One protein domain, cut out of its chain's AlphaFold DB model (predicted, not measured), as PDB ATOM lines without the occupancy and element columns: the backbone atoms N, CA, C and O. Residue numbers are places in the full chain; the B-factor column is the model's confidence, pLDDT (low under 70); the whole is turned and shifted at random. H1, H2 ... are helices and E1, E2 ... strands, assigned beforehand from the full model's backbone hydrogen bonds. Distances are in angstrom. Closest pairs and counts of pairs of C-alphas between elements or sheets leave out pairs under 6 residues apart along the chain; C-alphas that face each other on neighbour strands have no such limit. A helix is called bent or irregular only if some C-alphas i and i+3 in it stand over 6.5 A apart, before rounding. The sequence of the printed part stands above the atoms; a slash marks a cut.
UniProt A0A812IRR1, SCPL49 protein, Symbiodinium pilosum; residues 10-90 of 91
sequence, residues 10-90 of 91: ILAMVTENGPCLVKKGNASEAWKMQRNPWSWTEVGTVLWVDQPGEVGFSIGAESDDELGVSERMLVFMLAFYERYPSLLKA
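What this domain is: This is residues 10 to 90 of the 91 residues of the protein "SCPL49 protein" of Symbiodinium pilosum (UniProt A0A812IRR1). The model is an open, two-ended shape: at one end the short helix H1 packs beside E1, at the edge of the small hairpin of E1 and E2, and at the other end stands the long helix H2 with little H3 at its far tip. Between these ends winds a long stretch without a named element, residues 36 to 65, while the hairpin's tip, residues 25 to 30, sticks out. The printed part has 81 residues with three named helices and two named strands, in the order H1 E1 E2 H2 H3; the sheet, E1 - E2, is antiparallel. The class is mixed, helices and strands, with under half of the residues in named elements, and the whole is loose, with a radius of gyration of the C-alphas of 16.2 A and spans of 45 by 33 by 18 A.

How they stand to each other: Begin at the hairpin of E1, residues 20 to 23, and E2, residues 32 to 35, antiparallel at 144 degrees; N 21 and O 34 are 2.8 A apart, within hydrogen-bond range. H1, residues 10 to 17, comes closest to E1 at the C-alphas of Val 14 and Leu 21, 4.7 A apart. H2, residues 66 to 83, is apart from H1 and E1. It is close to but not clearly touching H3, residues 85 to 89; their closest C-alphas, of Tyr 81 and Leu 88, are 6.5 A apart. Every O i to N i+4 pair is within hydrogen-bond range in H2, 3 of 4 are in H1, and 0 of 1 in H3, where 2 of 2 O i to N i+3 pairs are.

Where its parts are: Find C-alpha 20 at (309.018, 157.750, 206.690), where E1 begins; it is 9.4 A long and E2 10.0 A. H1 spans 10.1 A and is irregular, with C-alphas 14 and 17 7.3 A apart. From C-alpha 66 at (307.074, 167.308, 235.866), H2 runs 25.5 A; H3, 7.9 A long, ends at C-alpha 89, (324.072, 146.672, 225.038).

The domain as a whole: Look to Ser 28 and Lys 89 for the C-alphas farthest apart, 47.4 A. The printed part has no cut, and the link from E2 to H2 is long, with 30 residues. Mean pLDDT of the printed part is 92.3; residues 25 and 27 are under 70.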
ATOM      1  N   ILE A  10     304.799 160.670 217.910       95.75
ATOM      2  CA  ILE A  10     304.511 160.129 216.574       95.75
ATOM      3  C   ILE A  10     304.495 161.247 215.533       95.75
ATOM      4  O   ILE A  10     304.888 161.003 214.393       95.75
ATOM      5  N   LEU A  11     304.126 162.474 215.919       94.69
ATOM      6  CA  LEU A  11     304.233 163.630 215.033       94.69
ATOM      7  C   LEU A  11     305.681 163.797 214.557       94.69
ATOM      8  O   LEU A  11     305.934 163.727 213.359       94.69
ATOM      9  N   ALA A  12     306.644 163.874 215.481       96.00
ATOM     10  CA  ALA A  12     308.059 163.971 215.124       96.00
ATOM     11  C   ALA A  12     308.543 162.775 214.289       96.00
ATOM     12  O   ALA A  12     309.310 162.948 213.338       96.00
ATOM     13  N   MET A  13     308.056 161.566 214.578       97.25
ATOM     14  CA  MET A  13     308.381 160.389 213.771       97.25
ATOM     15  C   MET A  13     307.926 160.556 212.313       97.25
ATOM     16  O   MET A  13     308.689 160.260 211.399       97.25
ATOM     17  N   VAL A  14     306.705 161.041 212.074       95.88
ATOM     18  CA  VAL A  14     306.126 161.086 210.720       95.88
ATOM     19  C   VAL A  14     306.286 162.423 209.997       95.88
ATOM     20  O   VAL A  14     305.973 162.505 208.808       95.88
ATOM     21  N   THR A  15     306.751 163.478 210.665       94.69
ATOM     22  CA  THR A  15     306.934 164.799 210.040       94.69
ATOM     23  C   THR A  15     308.338 165.368 210.168       94.69
ATOM     24  O   THR A  15     308.657 166.293 209.424       94.69
ATOM     25  N   GLU A  16     309.182 164.825 211.048       95.56
ATOM     26  CA  GLU A  16     310.517 165.363 211.320       95.56
ATOM     27  C   GLU A  16     311.618 164.342 210.997       95.56
ATOM     28  O   GLU A  16     312.214 164.390 209.920       95.56
ATOM     29  N   ASN A  17     311.902 163.409 211.910       97.38
ATOM     30  CA  ASN A  17     313.157 162.645 211.915       97.38
ATOM     31  C   ASN A  17     312.995 161.120 211.804       97.38
ATOM     32  O   ASN A  17     314.000 160.398 211.766       97.38
ATOM     33  N   GLY A  18     311.769 160.607 211.715       97.94
ATOM     34  CA  GLY A  18     311.540 159.177 211.519       97.94
ATOM     35  C   GLY A  18     311.805 158.702 210.086       97.94
ATOM     36  O   GLY A  18     312.095 159.506 209.195       97.94
ATOM     37  N   PRO A  19     311.749 157.377 209.866       97.44
ATOM     38  CA  PRO A  19     312.174 156.725 208.622       97.44
ATOM     39  C   PRO A  19     311.256 157.011 207.432       97.44
ATOM     40  O   PRO A  19     311.671 156.873 206.279       97.44
ATOM     41  N   CYS A  20     310.016 157.421 207.697       95.81
ATOM     42  CA  CYS A  20     309.018 157.750 206.690       95.81
ATOM     43  C   CYS A  20     308.316 159.054 207.062       95.81
ATOM     44  O   CYS A  20     307.895 159.222 208.203       95.81
ATOM     45  N   LEU A  21     308.142 159.942 206.085       95.44
ATOM     46  CA  LEU A  21     307.396 161.183 206.233       95.44
ATOM     47  C   LEU A  21     306.014 161.069 205.594       95.44
ATOM     48  O   LEU A  21     305.888 160.639 204.443       95.44
ATOM     49  N   VAL A  22     304.995 161.534 206.310       93.19
ATOM     50  CA  VAL A  22     303.658 161.753 205.756       93.19
ATOM     51  C   VAL A  22     303.686 163.039 204.940       93.19
ATOM     52  O   VAL A  22     303.919 164.132 205.458       93.19
ATOM     53  N   LYS A  23     303.431 162.922 203.637       85.75
ATOM     54  CA  LYS A  23     303.295 164.061 202.729       85.75
ATOM     55  C   LYS A  23     301.869 164.125 202.210       85.75
ATOM     56  O   LYS A  23     301.297 163.123 201.772       85.75
ATOM     57  N   LYS A  24     301.301 165.330 202.246       79.19
ATOM     58  CA  LYS A  24     300.048 165.613 201.554       79.19
ATOM     59  C   LYS A  24     300.342 165.633 200.059       79.19
ATOM     60  O   LYS A  24     301.266 166.325 199.631       79.19
ATOM     61  N   GLY A  25     299.571 164.883 199.278       68.25
ATOM     62  CA  GLY A  25     299.512 165.124 197.843       68.25
ATOM     63  C   GLY A  25     298.920 166.510 197.542       68.25
ATOM     64  O   GLY A  25     298.523 167.258 198.440       68.25
ATOM     65  N   ASN A  26     298.836 166.873 196.267       73.56
ATOM     66  CA  ASN A  26     297.988 167.993 195.838       73.56
ATOM     67  C   ASN A  26     296.508 167.716 196.226       73.56
ATOM     68  O   ASN A  26     296.167 166.625 196.673       73.56
ATOM     69  N   ALA A  27     295.619 168.713 196.132       67.62
ATOM     70  CA  ALA A  27     294.267 168.656 196.722       67.62
ATOM     71  C   ALA A  27     293.388 167.463 196.272       67.62
ATOM     72  O   ALA A  27     292.379 167.177 196.911       67.62
ATOM     73  N   SER A  28     293.778 166.775 195.199       73.31
ATOM     74  CA  SER A  28     293.102 165.609 194.625       73.31
ATOM     75  C   SER A  28     293.818 164.276 194.898       73.31
ATOM     76  O   SER A  28     293.328 163.232 194.479       73.31
ATOM     77  N   GLU A  29     294.966 164.280 195.580       76.00
ATOM     78  CA  GLU A  29     295.762 163.084 195.864       76.00
ATOM     79  C   GLU A  29     295.645 162.634 197.327       76.00
ATOM     80  O   GLU A  29     295.594 163.436 198.262       76.00
ATOM     81  N   ALA A  30     295.660 161.314 197.526       81.81
ATOM     82  CA  ALA A  30     295.733 160.709 198.850       81.81
ATOM     83  C   ALA A  30     297.051 161.059 199.565       81.81
ATOM     84  O   ALA A  30     298.078 161.325 198.934       81.81
ATOM     85  N   TRP A  31     297.031 161.006 200.899       86.06
ATOM     86  CA  TRP A  31     298.242 161.074 201.715       86.06
ATOM     87  C   TRP A  31     299.194 159.935 201.352       86.06
ATOM     88  O   TRP A  31     298.769 158.791 201.177       86.06
ATOM     89  N   LYS A  32     300.487 160.246 201.247       89.25
ATOM     90  CA  LYS A  32     301.531 159.275 200.904       89.25
ATOM     91  C   LYS A  32     302.601 159.259 201.987       89.25
ATOM     92  O   LYS A  32     302.978 160.306 202.509       89.25
ATOM     93  N   MET A  33     303.113 158.067 202.275       91.44
ATOM     94  CA  MET A  33     304.340 157.881 203.046       91.44
ATOM     95  C   MET A  33     305.532 157.881 202.091       91.44
ATOM     96  O   MET A  33     305.519 157.173 201.084       91.44
ATOM     97  N   GLN A  34     306.558 158.668 202.395       93.50
ATOM     98  CA  GLN A  34     307.804 158.719 201.629       93.50
ATOM     99  C   GLN A  34     308.985 158.426 202.546       93.50
ATOM    100  O   GLN A  34     309.036 158.957 203.651       93.50
ATOM    101  N   ARG A  35     309.947 157.613 202.093       95.88
ATOM    102  CA  ARG A  35     311.173 157.352 202.862       95.88
ATOM    103  C   ARG A  35     311.907 158.665 203.141       95.88
ATOM    104  O   ARG A  35     312.078 159.480 202.236       95.88
ATOM    105  N   ASN A  36     312.371 158.832 204.374       97.19
ATOM    106  CA  ASN A  36     313.229 159.929 204.793       97.19
ATOM    107  C   ASN A  36     314.705 159.509 204.691       97.19
ATOM    108  O   ASN A  36     315.168 158.758 205.549       97.19
ATOM    109  N   PRO A  37     315.471 159.979 203.690       97.06
ATOM    110  CA  PRO A  37     316.891 159.642 203.587       97.06
ATOM    111  C   PRO A  37     317.748 160.288 204.691       97.06
ATOM    112  O   PRO A  37     318.914 159.935 204.826       97.06
ATOM    113  N   TRP A  38     317.187 161.211 205.480       97.12
ATOM    114  CA  TRP A  38     317.850 161.867 206.612       97.12
ATOM    115  C   TRP A  38     317.283 161.421 207.962       97.12
ATOM    116  O   TRP A  38     317.377 162.150 208.951       97.12
ATOM    117  N   SER A  39     316.651 160.246 208.013       98.12
ATOM    118  CA  SER A  39     316.129 159.737 209.274       98.12
ATOM    119  C   SER A  39     317.248 159.478 210.275       98.12
ATOM    120  O   SER A  39     318.310 158.964 209.931       98.12
ATOM    121  N   TRP A  40     316.970 159.745 211.549       97.81
ATOM    122  CA  TRP A  40     317.876 159.373 212.633       97.81
ATOM    123  C   TRP A  40     318.064 157.853 212.745       97.81
ATOM    124  O   TRP A  40     319.077 157.406 213.276       97.81
ATOM    125  N   THR A  41     317.154 157.047 212.179       96.69
ATOM    126  CA  THR A  41     317.311 155.586 212.136       96.69
ATOM    127  C   THR A  41     318.400 155.113 211.179       96.69
ATOM    128  O   THR A  41     318.776 153.949 211.230       96.69
ATOM    129  N   GLU A  42     318.911 155.976 210.297       96.88
ATOM    130  CA  GLU A  42     320.021 155.622 209.401       96.88
ATOM    131  C   GLU A  42     321.347 155.458 210.172       96.88
ATOM    132  O   GLU A  42     322.275 154.826 209.674       96.88
ATOM    133  N   VAL A  43     321.443 156.005 211.393       95.50
ATOM    134  CA  VAL A  43     322.673 155.996 212.207       95.50
ATOM    135  C   VAL A  43     322.478 155.488 213.635       95.50
ATOM    136  O   VAL A  43     323.438 155.449 214.401       95.50
ATOM    137  N   GLY A  44     321.265 155.089 214.023       93.00
ATOM    138  CA  GLY A  44     321.004 154.640 215.387       93.00
ATOM    139  C   GLY A  44     319.634 154.010 215.597       93.00
ATOM    140  O   GLY A  44     318.774 154.005 214.717       93.00
ATOM    141  N   THR A  45     319.426 153.482 216.802       93.25
ATOM    142  CA  THR A  45     318.110 153.008 217.249       93.25
ATOM    143  C   THR A  45     317.389 154.167 217.921       93.25
ATOM    144  O   THR A  45     317.903 154.745 218.874       93.25
ATOM    145  N   VAL A  46     316.201 154.518 217.431       95.81
ATOM    146  CA  VAL A  46     315.439 155.668 217.934       95.81
ATOM    147  C   VAL A  46     314.104 155.192 218.489       95.81
ATOM    148  O   VAL A  46     313.392 154.429 217.837       95.81
ATOM    149  N   LEU A  47     313.770 155.655 219.693       95.94
ATOM    150  CA  LEU A  47     312.507 155.373 220.363       95.94
ATOM    151  C   LEU A  47     311.679 156.661 220.469       95.94
ATOM    152  O   LEU A  47     312.072 157.621 221.135       95.94
ATOM    153  N   TRP A  48     310.515 156.676 219.820       97.62
ATOM    154  CA  TRP A  48     309.511 157.730 219.974       97.62
ATOM    155  C   TRP A  48     308.468 157.261 220.980       97.62
ATOM    156  O   TRP A  48     307.845 156.221 220.788       97.62
ATOM    157  N   VAL A  49     308.299 158.024 222.058       97.19
ATOM    158  CA  VAL A  49     307.404 157.682 223.169       97.19
ATOM    159  C   VAL A  49     306.401 158.806 223.340       97.19
ATOM    160  O   VAL A  49     306.792 159.957 223.559       97.19
ATOM    161  N   ASP A  50     305.123 158.482 223.219       96.94
ATOM    162  CA  ASP A  50     304.055 159.388 223.613       96.94
ATOM    163  C   ASP A  50     303.995 159.468 225.139       96.94
ATOM    164  O   ASP A  50     303.900 158.457 225.833       96.94
ATOM    165  N   GLN A  51     304.097 160.684 225.659       94.69
ATOM    166  CA  GLN A  51     304.138 160.980 227.085       94.69
ATOM    167  C   GLN A  51     303.630 162.414 227.293       94.69
ATOM    168  O   GLN A  51     303.901 163.250 226.420       94.69
ATOM    169  N   PRO A  52     302.954 162.741 228.408       94.56
ATOM    170  CA  PRO A  52     302.537 161.867 229.515       94.56
ATOM    171  C   PRO A  52     301.440 160.854 229.134       94.56
ATOM    172  O   PRO A  52     301.158 160.646 227.957       94.56
ATOM    173  N   GLY A  53     300.833 160.204 230.133       92.81
ATOM    174  CA  GLY A  53     299.917 159.065 229.971       92.81
ATOM    175  C   GLY A  53     298.689 159.279 229.078       92.81
ATOM    176  O   GLY A  53     298.039 158.298 228.759       92.81
ATOM    177  N   GLU A  54     298.393 160.503 228.653       90.88
ATOM    178  CA  GLU A  54     297.207 160.861 227.857       90.88
ATOM    179  C   GLU A  54     297.542 161.373 226.454       90.88
ATOM    180  O   GLU A  54     296.685 161.849 225.708       90.88
ATOM    181  N   VAL A  55     298.820 161.332 226.093       94.75
ATOM    182  CA  VAL A  55     299.297 161.857 224.821       94.75
ATOM    183  C   VAL A  55     299.188 160.791 223.745       94.75
ATOM    184  O   VAL A  55     299.662 159.674 223.919       94.75
ATOM    185  N   GLY A  56     298.613 161.152 222.596       94.00
ATOM    186  CA  GLY A  56     298.558 160.287 221.417       94.00
ATOM    187  C   GLY A  56     297.887 158.942 221.702       94.00
ATOM    188  O   GLY A  56     296.681 158.898 221.931       94.00
ATOM    189  N   PHE A  57     298.656 157.851 221.645       95.38
ATOM    190  CA  PHE A  57     298.155 156.503 221.962       95.38
ATOM    191  C   PHE A  57     298.473 156.022 223.381       95.38
ATOM    192  O   PHE A  57     298.090 154.904 223.737       95.38
ATOM    193  N   SER A  58     299.169 156.818 224.190       94.75
ATOM    194  CA  SER A  58     299.349 156.499 225.603       94.75
ATOM    195  C   SER A  58     298.007 156.618 226.324       94.75
ATOM    196  O   SER A  58     297.261 157.574 226.115       94.75
ATOM    197  N   ILE A  59     297.690 155.606 227.137       91.38
ATOM    198  CA  ILE A  59     296.511 155.574 228.005       91.38
ATOM    199  C   ILE A  59     297.004 155.330 229.429       91.38
ATOM    200  O   ILE A  59     297.595 154.291 229.727       91.38
ATOM    201  N   GLY A  60     296.761 156.286 230.312       85.81
ATOM    202  CA  GLY A  60     297.224 156.283 231.689       85.81
ATOM    203  C   GLY A  60     296.667 157.489 232.433       85.81
ATOM    204  O   GLY A  60     295.972 158.312 231.851       85.81
ATOM    205  N   ALA A  61     296.947 157.574 233.730       84.19
ATOM    206  CA  ALA A  61     296.500 158.708 234.531       84.19
ATOM    207  C   ALA A  61     297.164 160.026 234.079       84.19
ATOM    208  O   ALA A  61     298.232 160.014 233.462       84.19
ATOM    209  N   GLU A  62     296.598 161.158 234.484       81.62
ATOM    210  CA  GLU A  62     297.278 162.457 234.442       81.62
ATOM    211  C   GLU A  62     298.473 162.468 235.403       81.62
ATOM    212  O   GLU A  62     298.522 161.697 236.370       81.62
ATOM    213  N   SER A  63     299.470 163.293 235.096       84.50
ATOM    214  CA  SER A  63     300.534 163.660 236.030       84.50
ATOM    215  C   SER A  63     300.371 165.142 236.342       84.50
ATOM    216  O   SER A  63     300.312 165.946 235.416       84.50
ATOM    217  N   ASP A  64     300.323 165.491 237.626       86.19
ATOM    218  CA  ASP A  64     300.059 166.867 238.068       86.19
ATOM    219  C   ASP A  64     301.276 167.794 237.906       86.19
ATOM    220  O   ASP A  64     301.139 169.019 237.888       86.19
ATOM    221  N   ASP A  65     302.479 167.222 237.791       92.62
ATOM    222  CA  ASP A  65     303.737 167.949 237.672       92.62
ATOM    223  C   ASP A  65     304.807 167.183 236.864       92.62
ATOM    224  O   ASP A  65     304.663 166.010 236.503       92.62
ATOM    225  N   GLU A  66     305.921 167.868 236.584       93.94
ATOM    226  CA  GLU A  66     307.074 167.308 235.866       93.94
ATOM    227  C   GLU A  66     307.726 166.135 236.614       93.94
ATOM    228  O   GLU A  66     308.283 165.231 235.987       93.94
ATOM    229  N   LEU A  67     307.639 166.114 237.951       95.62
ATOM    230  CA  LEU A  67     308.168 165.010 238.748       95.62
ATOM    231  C   LEU A  67     307.387 163.730 238.437       95.62
ATOM    232  O   LEU A  67     307.993 162.734 238.040       95.62
ATOM    233  N   GLY A  68     306.057 163.780 238.489       94.06
ATOM    234  CA  GLY A  68     305.186 162.662 238.148       94.06
ATOM    235  C   GLY A  68     305.311 162.225 236.687       94.06
ATOM    236  O   GLY A  68     305.190 161.036 236.383       94.06
ATOM    237  N   VAL A  69     305.578 163.146 235.754       94.50
ATOM    238  CA  VAL A  69     305.909 162.789 234.360       94.50
ATOM    239  C   VAL A  69     307.229 162.016 234.299       94.50
ATOM    240  O   VAL A  69     307.297 160.950 233.678       94.50
ATOM    241  N   SER A  70     308.268 162.510 234.976       95.00
ATOM    242  CA  SER A  70     309.599 161.896 234.972       95.00
ATOM    243  C   SER A  70     309.616 160.502 235.610       95.00
ATOM    244  O   SER A  70     310.215 159.582 235.052       95.00
ATOM    245  N   GLU A  71     308.898 160.307 236.718       95.25
ATOM    246  CA  GLU A  71     308.787 159.020 237.409       95.25
ATOM    247  C   GLU A  71     308.121 157.970 236.521       95.25
ATOM    248  O   GLU A  71     308.598 156.839 236.402       95.25
ATOM    249  N   ARG A  72     307.048 158.346 235.819       94.56
ATOM    250  CA  ARG A  72     306.356 157.433 234.901       94.56
ATOM    251  C   ARG A  72     307.185 157.112 233.670       94.56
ATOM    252  O   ARG A  72     307.193 155.963 233.233       94.56
ATOM    253  N   MET A  73     307.920 158.090 233.140       95.12
ATOM    254  CA  MET A  73     308.852 157.841 232.044       95.12
ATOM    255  C   MET A  73     309.979 156.894 232.478       95.12
ATOM    256  O   MET A  73     310.344 155.990 231.727       95.12
ATOM    257  N   LEU A  74     310.490 157.031 233.706       96.19
ATOM    258  CA  LEU A  74     311.472 156.101 234.263       96.19
ATOM    259  C   LEU A  74     310.908 154.677 234.358       96.19
ATOM    260  O   LEU A  74     311.561 153.736 233.907       96.19
ATOM    261  N   VAL A  75     309.689 154.516 234.886       96.06
ATOM    262  CA  VAL A  75     309.013 153.209 234.958       96.06
ATOM    263  C   VAL A  75     308.861 152.591 233.566       96.06
ATOM    264  O   VAL A  75     309.183 151.416 233.384       96.06
ATOM    265  N   PHE A  76     308.444 153.377 232.568       95.81
ATOM    266  CA  PHE A  76     308.374 152.921 231.180       95.81
ATOM    267  C   PHE A  76     309.739 152.443 230.665       95.81
ATOM    268  O   PHE A  76     309.827 151.356 230.098       95.81
ATOM    269  N   MET A  77     310.812 153.213 230.879       96.31
ATOM    270  CA  MET A  77     312.150 152.858 230.394       96.31
ATOM    271  C   MET A  77     312.689 151.582 231.049       96.31
ATOM    272  O   MET A  77     313.289 150.751 230.366       96.31
ATOM    273  N   LEU A  78     312.450 151.393 232.350       96.88
ATOM    274  CA  LEU A  78     312.821 150.161 233.052       96.88
ATOM    275  C   LEU A  78     312.078 148.950 232.473       96.88
ATOM    276  O   LEU A  78     312.715 147.963 232.104       96.88
ATOM    277  N   ALA A  79     310.756 149.052 232.305       97.12
ATOM    278  CA  ALA A  79     309.944 147.990 231.708       97.12
ATOM    279  C   ALA A  79     310.327 147.710 230.242       97.12
ATOM    280  O   ALA A  79     310.341 146.560 229.798       97.12
ATOM    281  N   PHE A  80     310.681 148.749 229.481       96.62
ATOM    282  CA  PHE A  80     311.161 148.617 228.107       96.62
ATOM    283  C   PHE A  80     312.442 147.780 228.044       96.62
ATOM    284  O   PHE A  80     312.517 146.841 227.252       96.62
ATOM    285  N   TYR A  81     313.433 148.061 228.891       96.31
ATOM    286  CA  TYR A  81     314.683 147.299 228.897       96.31
ATOM    287  C   TYR A  81     314.550 145.907 229.513       96.31
ATOM    288  O   TYR A  81     315.267 144.998 229.096       96.31
ATOM    289  N   GLU A  82     313.611 145.696 230.435       97.44
ATOM    290  CA  GLU A  82     313.248 144.350 230.884       97.44
ATOM    291  C   GLU A  82     312.678 143.518 229.725       97.44
ATOM    292  O   GLU A  82     313.032 142.350 229.547       97.44
ATOM    293  N   ARG A  83     311.840 144.131 228.878       97.50
ATOM    294  CA  ARG A  83     311.262 143.479 227.696       97.50
ATOM    295  C   ARG A  83     312.272 143.284 226.564       97.50
ATOM    296  O   ARG A  83     312.205 142.270 225.864       97.50
ATOM    297  N   TYR A  84     313.183 144.235 226.372       96.06
ATOM    298  CA  TYR A  84     314.178 144.253 225.297       96.06
ATOM    299  C   TYR A  84     315.612 144.312 225.854       96.06
ATOM    300  O   TYR A  84     316.353 145.260 225.582       96.06
ATOM    301  N   PRO A  85     316.058 143.279 226.592       95.94
ATOM    302  CA  PRO A  85     317.342 143.302 227.292       95.94
ATOM    303  C   PRO A  85     318.548 143.348 226.347       95.94
ATOM    304  O   PRO A  85     319.633 143.759 226.750       95.94
ATOM    305  N   SER A  86     318.388 142.959 225.076       94.19
ATOM    306  CA  SER A  86     319.440 143.104 224.062       94.19
ATOM    307  C   SER A  86     319.805 144.565 223.790       94.19
ATOM    308  O   SER A  86     320.956 144.843 223.463       94.19
ATOM    309  N   LEU A  87     318.860 145.494 223.966       93.31
ATOM    310  CA  LEU A  87     319.077 146.920 223.728       93.31
ATOM    311  C   LEU A  87     319.856 147.604 224.856       93.31
ATOM    312  O   LEU A  87     320.402 148.673 224.626       93.31
ATOM    313  N   LEU A  88     320.012 146.975 226.028       90.81
ATOM    314  CA  LEU A  88     320.910 147.476 227.085       90.81
ATOM    315  C   LEU A  88     322.383 147.506 226.655       90.81
ATOM    316  O   LEU A  88     323.203 148.163 227.288       90.81
ATOM    317  N   LYS A  89     322.726 146.745 225.613       88.44
ATOM    318  CA  LYS A  89     324.072 146.672 225.038       88.44
ATOM    319  C   LYS A  89     324.194 147.473 223.742       88.44
ATOM    320  O   LYS A  89     325.241 147.398 223.101       88.44
ATOM    321  N   ALA A  90     323.124 148.151 223.319       81.31
ATOM    322  CA  ALA A  90     323.197 149.042 222.174       81.31
ATOM    323  C   ALA A  90     324.170 150.193 222.506       81.31
ATOM    324  O   ALA A  90     324.147 150.670 223.642       81.31
TER     325      ALA A  90